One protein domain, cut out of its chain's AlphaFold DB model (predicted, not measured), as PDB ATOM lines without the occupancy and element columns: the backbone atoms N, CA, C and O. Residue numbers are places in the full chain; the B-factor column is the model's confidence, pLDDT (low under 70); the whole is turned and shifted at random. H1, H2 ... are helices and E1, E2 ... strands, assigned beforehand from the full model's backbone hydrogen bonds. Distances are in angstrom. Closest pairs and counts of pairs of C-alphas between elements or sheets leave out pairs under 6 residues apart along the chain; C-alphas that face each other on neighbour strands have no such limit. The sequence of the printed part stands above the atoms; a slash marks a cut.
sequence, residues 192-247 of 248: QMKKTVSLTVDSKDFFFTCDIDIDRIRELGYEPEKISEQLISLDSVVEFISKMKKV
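This is residues 192 to 247 of the 248 residues of the protein "Thymidine kinase" of Bacillus sp. FJAT-27264 (UniProt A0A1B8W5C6). A long two-stranded hairpin, E1 and E2, makes a narrow wall along the longest axis, and three short helices lie to one side of it, leaving its other face without a named element. H1 follows E2 with no residue between them and turns away from the hairpin's line at one end of it, H2 lies near E1, and H3 runs back over the hairpin toward the H1 end, with a gap beneath it. The printed part has 56 residues, with E1, E2, H1, H2 and H3 in that order; the sheet is antiparallel and the class is mixed, helices and strands. It is compact, with a radius of gyration of the C-alphas of 10.9 A and spans of 32 by 22 by 17 A.

E1, residues 196 to 202, begins at C-alpha 196 (110.751, 96.550, 150.480) and is 18.9 A long. E2, residues 207 to 213, is 19.9 A long. H1 is residues 214 to 219, H2 residues 227 to 230. H3, residues 234 to 244, is 15.2 A long and ends at C-alpha 244 (108.488, 86.443, 160.604).

E1 and E2 form a hairpin, their directions at 163 degrees, with N 199 and O 210 2.8 A apart, within hydrogen-bond range. The closest C-alphas of E1 and H2, Leu 199 and Ser 228, are 6.8 A apart. H2 and H3 are close but not clearly touching, at 7.2 A between the C-alphas of Gln 230 and Ser 236. H1 and H3 are near each other. E1 and H3 are only just apart, at 8.2 A. In H1 and H3 every O i to N i+4 pair is within hydrogen-bond range; H2 is too short for one.

The C-alphas farthest apart, Gln 192 and Lys 204, are 32.0 A apart. The printed part has no cut and no long link. Mean pLDDT of the printed part is 77.1; residues 206, 228 and 246 to 247 are under 70.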
ATOM      1  N   GLN A 192     105.723 100.469 145.800       79.75
ATOM      2  CA  GLN A 192     105.809  99.168 146.468       79.75
ATOM      3  C   GLN A 192     107.263  98.747 146.711       79.75
ATOM      4  O   GLN A 192     107.605  98.387 147.830       79.75
ATOM      5  N   MET A 193     108.146  98.867 145.716       77.88
ATOM      6  CA  MET A 193     109.567  98.521 145.870       77.88
ATOM      7  C   MET A 193     110.284  99.409 146.894       77.88
ATOM      8  O   MET A 193     111.155  98.939 147.618       77.88
ATOM      9  N   LYS A 194     109.899 100.687 147.019       79.75
ATOM     10  CA  LYS A 194     110.412 101.577 148.077       79.75
ATOM     11  C   LYS A 194     110.021 101.130 149.487       79.75
ATOM     12  O   LYS A 194     110.642 101.584 150.443       79.75
ATOM     13  N   LYS A 195     108.995 100.285 149.621       82.62
ATOM     14  CA  LYS A 195     108.562  99.695 150.892       82.62
ATOM     15  C   LYS A 195     109.223  98.351 151.168       82.62
ATOM     16  O   LYS A 195     108.961  97.783 152.213       82.62
ATOM     17  N   THR A 196     110.073  97.836 150.285       79.81
ATOM     18  CA  THR A 196     110.751  96.550 150.480       79.81
ATOM     19  C   THR A 196     112.254  96.741 150.627       79.81
ATOM     20  O   THR A 196     112.855  97.527 149.900       79.81
ATOM     21  N   VAL A 197     112.875  95.994 151.537       78.44
ATOM     22  CA  VAL A 197     114.332  95.848 151.635       78.44
ATOM     23  C   VAL A 197     114.698  94.429 151.229       78.44
ATOM     24  O   VAL A 197     114.066  93.473 151.682       78.44
ATOM     25  N   SER A 198     115.726  94.295 150.393       76.94
ATOM     26  CA  SER A 198     116.289  92.992 150.051       76.94
ATOM     27  C   SER A 198     117.294  92.587 151.122       76.94
ATOM     28  O   SER A 198     118.357  93.195 151.264       76.94
ATOM     29  N   LEU A 199     116.942  91.579 151.913       75.06
ATOM     30  CA  LEU A 199     117.831  90.974 152.887       75.06
ATOM     31  C   LEU A 199     118.601  89.851 152.201       75.06
ATOM     32  O   LEU A 199     118.014  88.846 151.807       75.06
ATOM     33  N   THR A 200     119.919  90.000 152.105       77.00
ATOM     34  CA  THR A 200     120.809  88.925 151.659       77.00
ATOM     35  C   THR A 200     121.614  88.421 152.844       77.00
ATOM     36  O   THR A 200     122.302  89.199 153.502       77.00
ATOM     37  N   VAL A 201     121.524  87.120 153.106       74.19
ATOM     38  CA  VAL A 201     122.377  86.424 154.065       74.19
ATOM     39  C   VAL A 201     123.330  85.544 153.278       74.19
ATOM     40  O   VAL A 201     122.908  84.594 152.618       74.19
ATOM     41  N   ASP A 202     124.610  85.883 153.359       76.56
ATOM     42  CA  ASP A 202     125.697  85.187 152.683       76.56
ATOM     43  C   ASP A 202     126.663  84.626 153.732       76.56
ATOM     44  O   ASP A 202     127.366  85.365 154.423       76.56
ATOM     45  N   SER A 203     126.635  83.306 153.909       71.62
ATOM     46  CA  SER A 203     127.488  82.580 154.847       71.62
ATOM     47  C   SER A 203     128.145  81.386 154.156       71.62
ATOM     48  O   SER A 203     127.727  80.960 153.082       71.62
ATOM     49  N   LYS A 204     129.155  80.782 154.798       74.25
ATOM     50  CA  LYS A 204     129.834  79.595 154.251       74.25
ATOM     51  C   LYS A 204     128.915  78.388 154.040       74.25
ATOM     52  O   LYS A 204     129.196  77.590 153.152       74.25
ATOM     53  N   ASP A 205     127.866  78.252 154.849       74.81
ATOM     54  CA  ASP A 205     127.034  77.044 154.898       74.81
ATOM     55  C   ASP A 205     125.659  77.231 154.233       74.81
ATOM     56  O   ASP A 205     124.989  76.252 153.907       74.81
ATOM     57  N   PHE A 206     125.222  78.476 154.022       68.56
ATOM     58  CA  PHE A 206     123.945  78.799 153.384       68.56
ATOM     59  C   PHE A 206     123.932  80.223 152.817       68.56
ATOM     60  O   PHE A 206     124.490  81.151 153.407       68.56
ATOM     61  N   PHE A 207     123.225  80.376 151.698       76.62
ATOM     62  CA  PHE A 207     122.981  81.640 151.011       76.62
ATOM     63  C   PHE A 207     121.484  81.778 150.736       76.62
ATOM     64  O   PHE A 207     120.869  80.859 150.185       76.62
ATOM     65  N   PHE A 208     120.895  82.916 151.095       76.88
ATOM     66  CA  PHE A 208     119.563  83.273 150.614       76.88
ATOM     67  C   PHE A 208     119.384  84.783 150.513       76.88
ATOM     68  O   PHE A 208     119.960  85.554 151.280       76.88
ATOM     69  N   THR A 209     118.507  85.180 149.598       78.06
ATOM     70  CA  THR A 209     118.005  86.545 149.480       78.06
ATOM     71  C   THR A 209     116.492  86.512 149.620       78.06
ATOM     72  O   THR A 209     115.831  85.656 149.026       78.06
ATOM     73  N   CYS A 210     115.931  87.418 150.413       78.75
ATOM     74  CA  CYS A 210     114.492  87.621 150.473       78.75
ATOM     75  C   CYS A 210     114.144  89.105 150.541       78.75
ATOM     76  O   CYS A 210     114.803  89.884 151.227       78.75
ATOM     77  N   ASP A 211     113.074  89.480 149.849       80.75
ATOM     78  CA  ASP A 211     112.526  90.827 149.926       80.75
ATOM     79  C   ASP A 211     111.492  90.882 151.050       80.75
ATOM     80  O   ASP A 211     110.595  90.037 151.142       80.75
ATOM     81  N   ILE A 212     111.642  91.863 151.935       81.19
ATOM     82  CA  ILE A 212     110.818  92.006 153.134       81.19
ATOM     83  C   ILE A 212     110.282  93.429 153.193       81.19
ATOM     84  O   ILE A 212     111.021  94.388 152.976       81.19
ATOM     85  N   ASP A 213     108.996  93.565 153.508       83.75
ATOM     86  CA  ASP A 213     108.376  94.866 153.742       83.75
ATOM     87  C   ASP A 213     109.034  95.578 154.944       83.75
ATOM     88  O   ASP A 213     109.218  94.995 156.016       83.75
ATOM     89  N   ILE A 214     109.392  96.845 154.757       83.62
ATOM     90  CA  ILE A 214     110.009  97.732 155.743       83.62
ATOM     91  C   ILE A 214     109.145  97.845 156.997       83.62
ATOM     92  O   ILE A 214     109.684  97.839 158.107       83.62
ATOM     93  N   ASP A 215     107.826  97.938 156.848       82.62
ATOM     94  CA  ASP A 215     106.927  98.072 157.992       82.62
ATOM     95  C   ASP A 215     106.911  96.773 158.804       82.62
ATOM     96  O   ASP A 215     106.987  96.810 160.032       82.62
ATOM     97  N   ARG A 216     107.000  95.617 158.134       81.44
ATOM     98  CA  ARG A 216     107.149  94.314 158.797       81.44
ATOM     99  C   ARG A 216     108.486  94.180 159.526       81.44
ATOM    100  O   ARG A 216     108.528  93.635 160.624       81.44
ATOM    101  N   ILE A 217     109.583  94.691 158.964       82.19
ATOM    102  CA  ILE A 217     110.883  94.734 159.657       82.19
ATOM    103  C   ILE A 217     110.771  95.549 160.958       82.19
ATOM    104  O   ILE A 217     111.241  95.104 162.009       82.19
ATOM    105  N   ARG A 218     110.101  96.707 160.899       82.88
ATOM    106  CA  ARG A 218     109.881  97.582 162.060       82.88
ATOM    107  C   ARG A 218     108.982  96.939 163.117       82.88
ATOM    108  O   ARG A 218     109.306  97.020 164.298       82.88
ATOM    109  N   GLU A 219     107.902  96.266 162.720       84.38
ATOM    110  CA  GLU A 219     107.021  95.512 163.632       84.38
ATOM    111  C   GLU A 219     107.769  94.421 164.405       84.38
ATOM    112  O   GLU A 219     107.478  94.150 165.570       84.38
ATOM    113  N   LEU A 220     108.771  93.811 163.769       81.69
ATOM    114  CA  LEU A 220     109.635  92.813 164.390       81.69
ATOM    115  C   LEU A 220     110.705  93.413 165.322       81.69
ATOM    116  O   LEU A 220     111.437  92.654 165.963       81.69
ATOM    117  N   GLY A 221     110.769  94.744 165.426       82.75
ATOM    118  CA  GLY A 221     111.687  95.483 166.293       82.75
ATOM    119  C   GLY A 221     113.077  95.712 165.698       82.75
ATOM    120  O   GLY A 221     113.998  96.042 166.443       82.75
ATOM    121  N   TYR A 222     113.244  95.522 164.388       81.69
ATOM    122  CA  TYR A 222     114.519  95.722 163.701       81.69
ATOM    123  C   TYR A 222     114.543  97.071 162.971       81.69
ATOM    124  O   TYR A 222     113.515  97.580 162.521       81.69
ATOM    125  N   GLU A 223     115.735  97.652 162.827       80.31
ATOM    126  CA  GLU A 223     115.947  98.848 162.009       80.31
ATOM    127  C   GLU A 223     116.280  98.415 160.569       80.31
ATOM    128  O   GLU A 223     117.310  97.768 160.371       80.31
ATOM    129  N   PRO A 224     115.467  98.766 159.550       76.50
ATOM    130  CA  PRO A 224     115.682  98.324 158.166       76.50
ATOM    131  C   PRO A 224     117.075  98.639 157.613       76.50
ATOM    132  O   PRO A 224     117.626  97.852 156.854       76.50
ATOM    133  N   GLU A 225     117.661  99.764 158.026       76.69
ATOM    134  CA  GLU A 225     118.988 100.218 157.590       76.69
ATOM    135  C   GLU A 225     120.142  99.429 158.231       76.69
ATOM    136  O   GLU A 225     121.237  99.404 157.680       76.69
ATOM    137  N   LYS A 226     119.905  98.769 159.373       78.50
ATOM    138  CA  LYS A 226     120.921  98.022 160.140       78.50
ATOM    139  C   LYS A 226     120.653  96.521 160.200       78.50
ATOM    140  O   LYS A 226     121.381  95.785 160.861       78.50
ATOM    141  N   ILE A 227     119.609  96.043 159.524       75.81
ATOM    142  CA  ILE A 227     119.187  94.641 159.598       75.81
ATOM    143  C   ILE A 227     120.282  93.679 159.109       75.81
ATOM    144  O   ILE A 227     120.461  92.606 159.680       75.81
ATOM    145  N   SER A 228     121.066  94.082 158.107       69.06
ATOM    146  CA  SER A 228     122.207  93.316 157.587       69.06
ATOM    147  C   SER A 228     123.332  93.157 158.614       69.06
ATOM    148  O   SER A 228     123.984  92.120 158.648       69.06
ATOM    149  N   GLU A 229     123.528  94.141 159.495       73.06
ATOM    150  CA  GLU A 229     124.502  94.083 160.594       73.06
ATOM    151  C   GLU A 229     124.012  93.196 161.752       73.06
ATOM    152  O   GLU A 229     124.809  92.703 162.550       73.06
ATOM    153  N   GLN A 230     122.696  92.974 161.845       71.19
ATOM    154  CA  GLN A 230     122.050  92.206 162.913       71.19
ATOM    155  C   GLN A 230     121.851  90.724 162.558       71.19
ATOM    156  O   GLN A 230     121.691  89.900 163.456       71.19
ATOM    157  N   LEU A 231     121.894  90.368 161.270       72.56
ATOM    158  CA  LEU A 231     121.669  89.007 160.763       72.56
ATOM    159  C   LEU A 231     122.961  88.354 160.256       72.56
ATOM    160  O   LEU A 231     123.028  87.829 159.148       72.56
ATOM    161  N   ILE A 232     123.991  88.374 161.100       70.88
ATOM    162  CA  ILE A 232     125.344  87.882 160.787       70.88
ATOM    163  C   ILE A 232     125.614  86.437 161.247       70.88
ATOM    164  O   ILE A 232     126.666  85.879 160.941       70.88
ATOM    165  N   SER A 233     124.695  85.819 161.999       72.62
ATOM    166  CA  SER A 233     124.846  84.456 162.539       72.62
ATOM    167  C   SER A 233     123.633  83.567 162.238       72.62
ATOM    168  O   SER A 233     122.509  84.065 162.122       72.62
ATOM    169  N   LEU A 234     123.836  82.245 162.172       72.25
ATOM    170  CA  LEU A 234     122.755  81.269 161.971       72.25
ATOM    171  C   LEU A 234     121.632  81.452 163.008       72.25
ATOM    172  O   LEU A 234     120.461  81.482 162.640       72.25
ATOM    173  N   ASP A 235     121.981  81.653 164.280       78.81
ATOM    174  CA  ASP A 235     121.001  81.819 165.358       78.81
ATOM    175  C   ASP A 235     120.157  83.087 165.173       78.81
ATOM    176  O   ASP A 235     118.928  83.026 165.248       78.81
ATOM    177  N   SER A 236     120.791  84.219 164.831       75.88
ATOM    178  CA  SER A 236     120.076  85.474 164.546       75.88
ATOM    179  C   SER A 236     119.127  85.350 163.348       75.88
ATOM    180  O   SER A 236     118.015  85.877 163.366       75.88
ATOM    181  N   VAL A 237     119.527  84.584 162.329       75.62
ATOM    182  CA  VAL A 237     118.720  84.320 161.133       75.62
ATOM    183  C   VAL A 237     117.529  83.420 161.462       75.62
ATOM    184  O   VAL A 237     116.404  83.700 161.047       75.62
ATOM    185  N   VAL A 238     117.740  82.356 162.242       77.88
ATOM    186  CA  VAL A 238     116.670  81.445 162.671       77.88
ATOM    187  C   VAL A 238     115.661  82.172 163.564       77.88
ATOM    188  O   VAL A 238     114.452  82.001 163.383       77.88
ATOM    189  N   GLU A 239     116.123  83.025 164.480       82.00
ATOM    190  CA  GLU A 239     115.252  83.854 165.315       82.00
ATOM    191  C   GLU A 239     114.417  84.818 164.461       82.00
ATOM    192  O   GLU A 239     113.195  84.908 164.630       82.00
ATOM    193  N   PHE A 240     115.051  85.491 163.500       81.12
ATOM    194  CA  PHE A 240     114.385  86.389 162.564       81.12
ATOM    195  C   PHE A 240     113.298  85.678 161.743       81.12
ATOM    196  O   PHE A 240     112.145  86.116 161.723       81.12
ATOM    197  N   ILE A 241     113.615  84.525 161.147       78.94
ATOM    198  CA  ILE A 241     112.651  83.707 160.394       78.94
ATOM    199  C   ILE A 241     111.518  83.212 161.309       78.94
ATOM    200  O   ILE A 241     110.350  83.183 160.906       78.94
ATOM    201  N   SER A 242     111.820  82.843 162.558       80.00
ATOM    202  CA  SER A 242     110.790  82.430 163.514       80.00
ATOM    203  C   SER A 242     109.852  83.576 163.892       80.00
ATOM    204  O   SER A 242     108.661  83.325 164.088       80.00
ATOM    205  N   LYS A 243     110.362  84.805 164.019       81.44
ATOM    206  CA  LYS A 243     109.562  86.007 164.279       81.44
ATOM    207  C   LYS A 243     108.680  86.352 163.076       81.44
ATOM    208  O   LYS A 243     107.480  86.555 163.247       81.44
ATOM    209  N   MET A 244     109.228  86.271 161.862       76.69
ATOM    210  CA  MET A 244     108.488  86.443 160.604       76.69
ATOM    211  C   MET A 244     107.271  85.511 160.494       76.69
ATOM    212  O   MET A 244     106.215  85.955 160.054       76.69
ATOM    213  N   LYS A 245     107.384  84.246 160.931       72.62
ATOM    214  CA  LYS A 245     106.276  83.265 160.913       72.62
ATOM    215  C   LYS A 245     105.171  83.527 161.947       72.62
ATOM    216  O   LYS A 245     104.089  82.963 161.809       72.62
ATOM    217  N   LYS A 246     105.438  84.314 162.998       65.00
ATOM    218  CA  LYS A 246     104.488  84.578 164.097       65.00
ATOM    219  C   LYS A 246     103.607  85.805 163.860       65.00
ATOM    220  O   LYS A 246     102.539  85.885 164.460       65.00
ATOM    221  N   VAL A 247     104.034  86.726 163.000       57.88
ATOM    222  CA  VAL A 247     103.259  87.912 162.615       57.88
ATOM    223  C   VAL A 247     102.410  87.560 161.391       57.88
ATOM    224  O   VAL A 247     102.957  87.175 160.353       57.88
TER     225      VAL A 247